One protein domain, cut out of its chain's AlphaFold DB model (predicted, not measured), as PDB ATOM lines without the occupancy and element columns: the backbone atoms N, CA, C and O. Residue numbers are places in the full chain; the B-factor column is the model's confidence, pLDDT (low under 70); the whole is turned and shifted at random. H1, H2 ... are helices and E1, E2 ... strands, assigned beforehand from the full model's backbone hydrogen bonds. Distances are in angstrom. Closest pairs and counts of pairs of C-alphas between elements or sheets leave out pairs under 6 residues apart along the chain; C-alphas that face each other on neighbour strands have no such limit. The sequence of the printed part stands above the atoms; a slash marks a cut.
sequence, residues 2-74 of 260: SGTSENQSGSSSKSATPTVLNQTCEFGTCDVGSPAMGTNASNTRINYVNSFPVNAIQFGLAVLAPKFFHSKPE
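Overview. This is residues 2 to 74 of the 260 residues of the protein "SurE domain-containing protein" of Steccherinum ochraceum (UniProt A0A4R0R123). With little regular structure, the domain is one helix, H1, over one face of a tiny sheet, in two layers, while residues 5 to 36 make a long looping stretch with no named element. Only 26 of the 73 printed residues are in named elements, E1, E2, E3 and H1 along the chain, class mixed. The mixed sheet runs E1, E3, E2. The whole is compact, radius of gyration of the C-alphas 12.1 A, spanning 33 by 31 by 18 A.

Arrangement. E1, residues 2 to 4, is parallel to E3, residues 47 to 49; N 3 and O 47 are within hydrogen-bond range, 3.0 A. E2, residues 37 to 39, forms an antiparallel hairpin with E3; N 48 and O 38 are 2.9 A apart. H1, residues 53 to 69, is on the sheet at a height of 8.2 A, the C-alphas of Gly 3 and Ala 56 closest to E1, 5.4 A. In H1, 11 of 13 O i to N i+4 pairs are within range.

Along the chain. E1 begins at C-alpha 2 (28.478, -38.514, -10.013); E1, E2 and E3 span 7.2, 7.3 and 7.1 A. H1, 20.8 A, has a kink of 39 degrees near residue 63 and ends at C-alpha 69 (26.241, -29.817, 0.549).

Size, cuts and confidence. The farthest C-alphas, Val 32 and Glu 74, are 34.3 A apart. The link E1 to E2 is long. The printed part has no cut, and no printed residue is under 70.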
ATOM      1  N   SER A   2      28.179 -37.087 -10.181       96.06
ATOM      2  CA  SER A   2      28.478 -38.514 -10.013       96.06
ATOM      3  C   SER A   2      27.975 -39.217 -11.272       96.06
ATOM      4  O   SER A   2      26.777 -39.141 -11.540       96.06
ATOM      5  N   GLY A   3      28.864 -39.803 -12.070       95.50
ATOM      6  CA  GLY A   3      28.521 -40.499 -13.315       95.50
ATOM      7  C   GLY A   3      29.094 -41.910 -13.361       95.50
ATOM      8  O   GLY A   3      29.843 -42.308 -12.469       95.50
ATOM      9  N   THR A   4      28.743 -42.676 -14.388       96.31
ATOM     10  CA  THR A   4      29.395 -43.960 -14.660       96.31
ATOM     11  C   THR A   4      30.734 -43.718 -15.353       96.31
ATOM     12  O   THR A   4      30.907 -42.694 -16.010       96.31
ATOM     13  N   SER A   5      31.702 -44.617 -15.175       94.88
ATOM     14  CA  SER A   5      32.994 -44.533 -15.880       94.88
ATOM     15  C   SER A   5      32.877 -44.809 -17.379       94.88
ATOM     16  O   SER A   5      33.725 -44.365 -18.141       94.88
ATOM     17  N   GLU A   6      31.834 -45.533 -17.782       93.19
ATOM     18  CA  GLU A   6      31.576 -45.980 -19.148       93.19
ATOM     19  C   GLU A   6      30.130 -45.714 -19.550       93.19
ATOM     20  O   GLU A   6      29.259 -45.516 -18.690       93.19
ATOM     21  N   ASN A   7      29.860 -45.800 -20.853       92.00
ATOM     22  CA  ASN A   7      28.504 -45.841 -21.374       92.00
ATOM     23  C   ASN A   7      27.712 -47.011 -20.759       92.00
ATOM     24  O   ASN A   7      28.143 -48.163 -20.784       92.00
ATOM     25  N   GLN A   8      26.529 -46.710 -20.225       93.12
ATOM     26  CA  GLN A   8      25.605 -47.674 -19.622       93.12
ATOM     27  C   GLN A   8      24.180 -47.531 -20.189       93.12
ATOM     28  O   GLN A   8      23.191 -47.802 -19.504       93.12
ATOM     29  N   SER A   9      24.032 -47.077 -21.438       87.81
ATOM     30  CA  SER A   9      22.736 -47.090 -22.128       87.81
ATOM     31  C   SER A   9      22.108 -48.494 -22.094       87.81
ATOM     32  O   SER A   9      22.796 -49.510 -22.176       87.81
ATOM     33  N   GLY A  10      20.784 -48.568 -21.925       91.19
ATOM     34  CA  GLY A  10      20.065 -49.846 -21.817       91.19
ATOM     35  C   GLY A  10      20.214 -50.573 -20.469       91.19
ATOM     36  O   GLY A  10      19.702 -51.682 -20.306       91.19
ATOM     37  N   SER A  11      20.892 -49.986 -19.474       93.81
ATOM     38  CA  SER A  11      21.070 -50.628 -18.165       93.81
ATOM     39  C   SER A  11      19.818 -50.622 -17.286       93.81
ATOM     40  O   SER A  11      19.811 -51.282 -16.249       93.81
ATOM     41  N   SER A  12      18.773 -49.872 -17.643       94.00
ATOM     42  CA  SER A  12      17.588 -49.672 -16.808       94.00
ATOM     43  C   SER A  12      17.984 -49.320 -15.361       94.00
ATOM     44  O   SER A  12      18.830 -48.459 -15.125       94.00
ATOM     45  N   SER A  13      17.395 -50.013 -14.386       94.50
ATOM     46  CA  SER A  13      17.682 -49.893 -12.960       94.50
ATOM     47  C   SER A  13      18.660 -50.959 -12.442       94.50
ATOM     48  O   SER A  13      18.610 -51.300 -11.259       94.50
ATOM     49  N   LYS A  14      19.516 -51.529 -13.305       96.00
ATOM     50  CA  LYS A  14      20.553 -52.483 -12.880       96.00
ATOM     51  C   LYS A  14      21.485 -51.845 -11.852       96.00
ATOM     52  O   LYS A  14      21.714 -50.637 -11.858       96.00
ATOM     53  N   SER A  15      22.016 -52.690 -10.978       96.38
ATOM     54  CA  SER A  15      22.972 -52.320  -9.944       96.38
ATOM     55  C   SER A  15      23.962 -53.458  -9.738       96.38
ATOM     56  O   SER A  15      23.595 -54.630  -9.840       96.38
ATOM     57  N   ALA A  16      25.211 -53.107  -9.457       96.75
ATOM     58  CA  ALA A  16      26.257 -54.043  -9.072       96.75
ATOM     59  C   ALA A  16      27.258 -53.351  -8.145       96.75
ATOM     60  O   ALA A  16      27.443 -52.131  -8.214       96.75
ATOM     61  N   THR A  17      27.924 -54.128  -7.292       97.00
ATOM     62  CA  THR A  17      29.029 -53.625  -6.469       97.00
ATOM     63  C   THR A  17      30.104 -53.021  -7.378       97.00
ATOM     64  O   THR A  17      30.594 -53.734  -8.255       97.00
ATOM     65  N   PRO A  18      30.481 -51.739  -7.202       97.12
ATOM     66  CA  PRO A  18      31.536 -51.133  -8.001       97.12
ATOM     67  C   PRO A  18      32.860 -51.883  -7.840       97.12
ATOM     68  O   PRO A  18      33.249 -52.238  -6.726       97.12
ATOM     69  N   THR A  19      33.567 -52.094  -8.947       97.25
ATOM     70  CA  THR A  19      34.858 -52.804  -8.976       97.25
ATOM     71  C   THR A  19      35.954 -51.915  -9.549       97.25
ATOM     72  O   THR A  19      35.663 -50.916 -10.201       97.25
ATOM     73  N   VAL A  20      37.221 -52.244  -9.282       97.50
ATOM     74  CA  VAL A  20      38.376 -51.547  -9.879       97.50
ATOM     75  C   VAL A  20      38.248 -51.544 -11.405       97.50
ATOM     76  O   VAL A  20      37.775 -52.518 -11.990       97.50
ATOM     77  N   LEU A  21      38.645 -50.443 -12.042       96.50
ATOM     78  CA  LEU A  21      38.544 -50.288 -13.489       96.50
ATOM     79  C   LEU A  21      39.397 -51.334 -14.215       96.50
ATOM     80  O   LEU A  21      40.606 -51.417 -14.016       96.50
ATOM     81  N   ASN A  22      38.756 -52.127 -15.070       95.00
ATOM     82  CA  ASN A  22      39.398 -53.110 -15.946       95.00
ATOM     83  C   ASN A  22      39.590 -52.590 -17.382       95.00
ATOM     84  O   ASN A  22      40.264 -53.232 -18.183       95.00
ATOM     85  N   GLN A  23      39.011 -51.430 -17.688       93.94
ATOM     86  CA  GLN A  23      39.155 -50.685 -18.931       93.94
ATOM     87  C   GLN A  23      39.326 -49.194 -18.611       93.94
ATOM     88  O   GLN A  23      38.964 -48.741 -17.524       93.94
ATOM     89  N   THR A  24      39.906 -48.453 -19.549       93.81
ATOM     90  CA  THR A  24      39.997 -46.992 -19.485       93.81
ATOM     91  C   THR A  24      38.601 -46.397 -19.592       93.81
ATOM     92  O   THR A  24      37.848 -46.841 -20.451       93.81
ATOM     93  N   CYS A  25      38.312 -45.391 -18.764       93.94
ATOM     94  CA  CYS A  25      37.052 -44.653 -18.760       93.94
ATOM     95  C   CYS A  25      36.773 -43.957 -20.098       93.94
ATOM     96  O   CYS A  25      37.703 -43.605 -20.836       93.94
ATOM     97  N   GLU A  26      35.505 -43.626 -20.338       92.50
ATOM     98  CA  GLU A  26      35.058 -42.924 -21.535       92.50
ATOM     99  C   GLU A  26      35.923 -41.674 -21.798       92.50
ATOM    100  O   GLU A  26      36.230 -40.887 -20.890       92.50
ATOM    101  N   PHE A  27      36.364 -41.521 -23.050       92.56
ATOM    102  CA  PHE A  27      37.275 -40.462 -23.510       92.56
ATOM    103  C   PHE A  27      38.642 -40.391 -22.808       92.56
ATOM    104  O   PHE A  27      39.278 -39.337 -22.824       92.56
ATOM    105  N   GLY A  28      39.119 -41.479 -22.196       91.06
ATOM    106  CA  GLY A  28      40.432 -41.493 -21.544       91.06
ATOM    107  C   GLY A  28      40.462 -40.727 -20.223       91.06
ATOM    108  O   GLY A  28      41.504 -40.212 -19.830       91.06
ATOM    109  N   THR A  29      39.317 -40.585 -19.553       90.12
ATOM    110  CA  THR A  29      39.197 -39.731 -18.358       90.12
ATOM    111  C   THR A  29      39.759 -40.359 -17.076       90.12
ATOM    112  O   THR A  29      40.017 -39.638 -16.109       90.12
ATOM    113  N   CYS A  30      39.974 -41.675 -17.069       92.19
ATOM    114  CA  CYS A  30      40.696 -42.424 -16.044       92.19
ATOM    115  C   CYS A  30      41.262 -43.731 -16.614       92.19
ATOM    116  O   CYS A  30      40.667 -44.326 -17.510       92.19
ATOM    117  N   ASP A  31      42.390 -44.186 -16.068       94.81
ATOM    118  CA  ASP A  31      43.134 -45.343 -16.575       94.81
ATOM    119  C   ASP A  31      42.655 -46.678 -15.989       94.81
ATOM    120  O   ASP A  31      42.104 -46.733 -14.884       94.81
ATOM    121  N   VAL A  32      42.959 -47.773 -16.694       96.56
ATOM    122  CA  VAL A  32      42.868 -49.144 -16.162       96.56
ATOM    123  C   VAL A  32      43.598 -49.244 -14.820       96.56
ATOM    124  O   VAL A  32      44.690 -48.709 -14.647       96.56
ATOM    125  N   GLY A  33      43.001 -49.949 -13.861       96.81
ATOM    126  CA  GLY A  33      43.527 -50.096 -12.504       96.81
ATOM    127  C   GLY A  33      43.135 -48.959 -11.557       96.81
ATOM    128  O   GLY A  33      43.369 -49.072 -10.352       96.81
ATOM    129  N   SER A  34      42.496 -47.895 -12.056       96.81
ATOM    130  CA  SER A  34      41.936 -46.847 -11.201       96.81
ATOM    131  C   SER A  34      40.860 -47.412 -10.247       96.81
ATOM    132  O   SER A  34      40.182 -48.389 -10.585       96.81
ATOM    133  N   PRO A  35      40.677 -46.825  -9.045       97.50
ATOM    134  CA  PRO A  35      39.729 -47.331  -8.050       97.50
ATOM    135  C   PRO A  35      38.285 -47.441  -8.561       97.50
ATOM    136  O   PRO A  35      37.884 -46.774  -9.506       97.50
ATOM    137  N   ALA A  36      37.457 -48.233  -7.874       97.44
ATOM    138  CA  ALA A  36      36.056 -48.439  -8.259       97.44
ATOM    139  C   ALA A  36      35.191 -47.167  -8.251       97.44
ATOM    140  O   ALA A  36      34.149 -47.097  -8.903       97.44
ATOM    141  N   MET A  37      35.605 -46.173  -7.473       97.31
ATOM    142  CA  MET A  37      34.999 -44.854  -7.376       97.31
ATOM    143  C   MET A  37      36.135 -43.844  -7.301       97.31
ATOM    144  O   MET A  37      37.095 -44.052  -6.556       97.31
ATOM    145  N   GLY A  38      36.023 -42.743  -8.031       95.38
ATOM    146  CA  GLY A  38      37.092 -41.757  -8.089       95.38
ATOM    147  C   GLY A  38      36.604 -40.365  -8.441       95.38
ATOM    148  O   GLY A  38      35.412 -40.112  -8.619       95.38
ATOM    149  N   THR A  39      37.553 -39.440  -8.501       95.38
ATOM    150  CA  THR A  39      37.301 -38.023  -8.740       95.38
ATOM    151  C   THR A  39      38.329 -37.473  -9.712       95.38
ATOM    152  O   THR A  39      39.456 -37.967  -9.774       95.38
ATOM    153  N   ASN A  40      37.953 -36.454 -10.476       91.25
ATOM    154  CA  ASN A  40      38.892 -35.766 -11.345       91.25
ATOM    155  C   ASN A  40      39.904 -34.970 -10.498       91.25
ATOM    156  O   ASN A  40      39.521 -34.241  -9.581       91.25
ATOM    157  N   ALA A  41      41.192 -35.086 -10.829       88.31
ATOM    158  CA  ALA A  41      42.274 -34.469 -10.061       88.31
ATOM    159  C   ALA A  41      42.214 -32.930 -10.058       88.31
ATOM    160  O   ALA A  41      42.479 -32.300  -9.037       88.31
ATOM    161  N   SER A  42      41.832 -32.321 -11.183       89.50
ATOM    162  CA  SER A  42      41.741 -30.864 -11.329       89.50
ATOM    163  C   SER A  42      40.400 -30.297 -10.855       89.50
ATOM    164  O   SER A  42      40.297 -29.101 -10.591       89.50
ATOM    165  N   ASN A  43      39.363 -31.132 -10.736       90.69
ATOM    166  CA  ASN A  43      38.048 -30.726 -10.253       90.69
ATOM    167  C   ASN A  43      37.364 -31.843  -9.456       90.69
ATOM    168  O   ASN A  43      36.652 -32.687 -10.001       90.69
ATOM    169  N   THR A  44      37.469 -31.758  -8.130       93.50
ATOM    170  CA  THR A  44      36.916 -32.758  -7.203       93.50
ATOM    171  C   THR A  44      35.382 -32.844  -7.202       93.50
ATOM    172  O   THR A  44      34.793 -33.732  -6.580       93.50
ATOM    173  N   ARG A  45      34.687 -31.940  -7.909       94.00
ATOM    174  CA  ARG A  45      33.229 -32.008  -8.097       94.00
ATOM    175  C   ARG A  45      32.816 -32.943  -9.237       94.00
ATOM    176  O   ARG A  45      31.616 -33.213  -9.362       94.00
ATOM    177  N   ILE A  46      33.757 -33.452 -10.031       93.75
ATOM    178  CA  ILE A  46      33.527 -34.453 -11.078       93.75
ATOM    179  C   ILE A  46      33.953 -35.812 -10.528       93.75
ATOM    180  O   ILE A  46      35.126 -36.020 -10.245       93.75
ATOM    181  N   ASN A  47      32.996 -36.718 -10.338       96.50
ATOM    182  CA  ASN A  47      33.228 -38.029  -9.736       96.50
ATOM    183  C   ASN A  47      32.632 -39.122 -10.620       96.50
ATOM    184  O   ASN A  47      31.614 -38.890 -11.278       96.50
ATOM    185  N   TYR A  48      33.242 -40.303 -10.585       96.88
ATOM    186  CA  TYR A  48      32.770 -41.481 -11.301       96.88
ATOM    187  C   TYR A  48      32.564 -42.669 -10.360       96.88
ATOM    188  O   TYR A  48      33.167 -42.755  -9.285       96.88
ATOM    189  N   VAL A  49      31.731 -43.600 -10.811       97.75
ATOM    190  CA  VAL A  49      31.508 -44.921 -10.226       97.75
ATOM    191  C   VAL A  49      31.619 -45.952 -11.346       97.75
ATOM    192  O   VAL A  49      30.894 -45.864 -12.335       97.75
ATOM    193  N   ASN A  50      32.495 -46.945 -11.196       97.69
ATOM    194  CA  ASN A  50      32.612 -48.060 -12.136       97.69
ATOM    195  C   ASN A  50      31.528 -49.115 -11.870       97.69
ATOM    196  O   ASN A  50      31.776 -50.163 -11.270       97.69
ATOM    197  N   SER A  51      30.291 -48.759 -12.219       97.06
ATOM    198  CA  SER A  51      29.084 -49.584 -12.124       97.06
ATOM    199  C   SER A  51      27.957 -48.923 -12.940       97.06
ATOM    200  O   SER A  51      28.221 -48.207 -13.904       97.06
ATOM    201  N   PHE A  52      26.695 -49.133 -12.565       97.81
ATOM    202  CA  PHE A  52      25.519 -48.633 -13.276       97.81
ATOM    203  C   PHE A  52      25.065 -47.232 -12.819       97.81
ATOM    204  O   PHE A  52      25.413 -46.784 -11.720       97.81
ATOM    205  N   PRO A  53      24.210 -46.539 -13.601       97.94
ATOM    206  CA  PRO A  53      23.702 -45.207 -13.258       97.94
ATOM    207  C   PRO A  53      22.992 -45.135 -11.897       97.94
ATOM    208  O   PRO A  53      23.125 -44.148 -11.174       97.94
ATOM    209  N   VAL A  54      22.289 -46.200 -11.496       97.19
ATOM    210  CA  VAL A  54      21.676 -46.317 -10.160       97.19
ATOM    211  C   VAL A  54      22.734 -46.241  -9.056       97.19
ATOM    212  O   VAL A  54      22.546 -45.518  -8.076       97.19
ATOM    213  N   ASN A  55      23.877 -46.915  -9.222       98.31
ATOM    214  CA  ASN A  55      24.979 -46.852  -8.262       98.31
ATOM    215  C   ASN A  55      25.614 -45.457  -8.212       98.31
ATOM    216  O   ASN A  55      25.969 -44.992  -7.130       98.31
ATOM    217  N   ALA A  56      25.705 -44.757  -9.348       97.94
ATOM    218  CA  ALA A  56      26.185 -43.378  -9.383       97.94
ATOM    219  C   ALA A  56      25.284 -42.432  -8.565       97.94
ATOM    220  O   ALA A  56      25.800 -41.576  -7.839       97.94
ATOM    221  N   ILE A  57      23.960 -42.620  -8.608       98.12
ATOM    222  CA  ILE A  57      23.010 -41.883  -7.761       98.12
ATOM    223  C   ILE A  57      23.162 -42.258  -6.292       98.12
ATOM    224  O   ILE A  57      23.280 -41.366  -5.456       98.12
ATOM    225  N   GLN A  58      23.220 -43.549  -5.968       97.88
ATOM    226  CA  GLN A  58      23.403 -44.013  -4.589       97.88
ATOM    227  C   GLN A  58      24.680 -43.438  -3.965       97.88
ATOM    228  O   GLN A  58      24.636 -42.888  -2.867       97.88
ATOM    229  N   PHE A  59      25.797 -43.466  -4.695       98.06
ATOM    230  CA  PHE A  59      27.047 -42.839  -4.270       98.06
ATOM    231  C   PHE A  59      26.917 -41.314  -4.136       98.06
ATOM    232  O   PHE A  59      27.349 -40.722  -3.143       98.06
ATOM    233  N   GLY A  60      26.267 -40.671  -5.110       97.88
ATOM    234  CA  GLY A  60      26.008 -39.236  -5.097       97.88
ATOM    235  C   GLY A  60      25.223 -38.786  -3.864       97.88
ATOM    236  O   GLY A  60      25.594 -37.798  -3.234       97.88
ATOM    237  N   LEU A  61      24.177 -39.524  -3.494       97.75
ATOM    238  CA  LEU A  61      23.306 -39.208  -2.361       97.75
ATOM    239  C   LEU A  61      23.929 -39.583  -1.012       97.75
ATOM    240  O   LEU A  61      23.836 -38.799  -0.072       97.75
ATOM    241  N   ALA A  62      24.559 -40.755  -0.907       97.12
ATOM    242  CA  ALA A  62      25.066 -41.268   0.364       97.12
ATOM    243  C   ALA A  62      26.443 -40.708   0.746       97.12
ATOM    244  O   ALA A  62      26.744 -40.595   1.931       97.12
ATOM    245  N   VAL A  63      27.282 -40.361  -0.236       97.06
ATOM    246  CA  VAL A  63      28.681 -39.971   0.005       97.06
ATOM    247  C   VAL A  63      28.947 -38.533  -0.422       97.06
ATOM    248  O   VAL A  63      29.434 -37.726   0.371       97.06
ATOM    249  N   LEU A  64      28.625 -38.181  -1.669       97.62
ATOM    250  CA  LEU A  64      29.028 -36.882  -2.215       97.62
ATOM    251  C   LEU A  64      28.176 -35.724  -1.689       97.62
ATOM    252  O   LEU A  64      28.719 -34.663  -1.389       97.62
ATOM    253  N   ALA A  65      26.863 -35.901  -1.561       97.50
ATOM    254  CA  ALA A  65      25.978 -34.849  -1.072       97.50
ATOM    255  C   ALA A  65      26.292 -34.436   0.382       97.50
ATOM    256  O   ALA A  65      26.494 -33.240   0.604       97.50
ATOM    257  N   PRO A  66      26.483 -35.356   1.353       96.88
ATOM    258  CA  PRO A  66      26.961 -34.984   2.687       96.88
ATOM    259  C   PRO A  66      28.315 -34.267   2.667       96.88
ATOM    260  O   PRO A  66      28.518 -33.317   3.420       96.88
ATOM    261  N   LYS A  67      29.227 -34.682   1.779       96.25
ATOM    262  CA  LYS A  67      30.552 -34.068   1.636       96.25
ATOM    263  C   LYS A  67      30.491 -32.637   1.096       96.25
ATOM    264  O   LYS A  67      31.248 -31.793   1.558       96.25
ATOM    265  N   PHE A  68      29.651 -32.371   0.094       96.00
ATOM    266  CA  PHE A  68      29.661 -31.094  -0.632       96.00
ATOM    267  C   PHE A  68      28.564 -30.116  -0.227       96.00
ATOM    268  O   PHE A  68      28.753 -28.912  -0.380       96.00
ATOM    269  N   PHE A  69      27.416 -30.621   0.213       95.62
ATOM    270  CA  PHE A  69      26.241 -29.817   0.549       95.62
ATOM    271  C   PHE A  69      25.914 -29.866   2.039       95.62
ATOM    272  O   PHE A  69      25.042 -29.121   2.482       95.62
ATOM    273  N   HIS A  70      26.556 -30.767   2.798       96.81
ATOM    274  CA  HIS A  70      26.237 -31.040   4.204       96.81
ATOM    275  C   HIS A  70      24.742 -31.325   4.432       96.81
ATOM    276  O   HIS A  70      24.192 -31.088   5.503       96.81
ATOM    277  N   SER A  71      24.069 -31.811   3.387       96.31
ATOM    278  CA  SER A  71      22.627 -32.019   3.314       96.31
ATOM    279  C   SER A  71      22.292 -32.919   2.121       96.31
ATOM    280  O   SER A  71      23.149 -33.220   1.282       96.31
ATOM    281  N   LYS A  72      21.038 -33.374   2.047       95.00
ATOM    282  CA  LYS A  72      20.511 -34.022   0.841       95.00
ATOM    283  C   LYS A  72      20.350 -32.973  -0.268       95.00
ATOM    284  O   LYS A  72      19.966 -31.845   0.041       95.00
ATOM    285  N   PRO A  73      20.589 -33.322  -1.543       96.62
ATOM    286  CA  PRO A  73      20.293 -32.404  -2.631       96.62
ATOM    287  C   PRO A  73      18.782 -32.178  -2.725       96.62
ATOM    288  O   PRO A  73      17.988 -33.072  -2.437       96.62
ATOM    289  N   GLU A  74      18.377 -30.992  -3.167       96.25
ATOM    290  CA  GLU A  74      16.956 -30.672  -3.352       96.25
ATOM    291  C   GLU A  74      16.363 -31.303  -4.612       96.25
ATOM    292  O   GLU A  74      15.145 -31.461  -4.716       96.25
TER     293      GLU A  74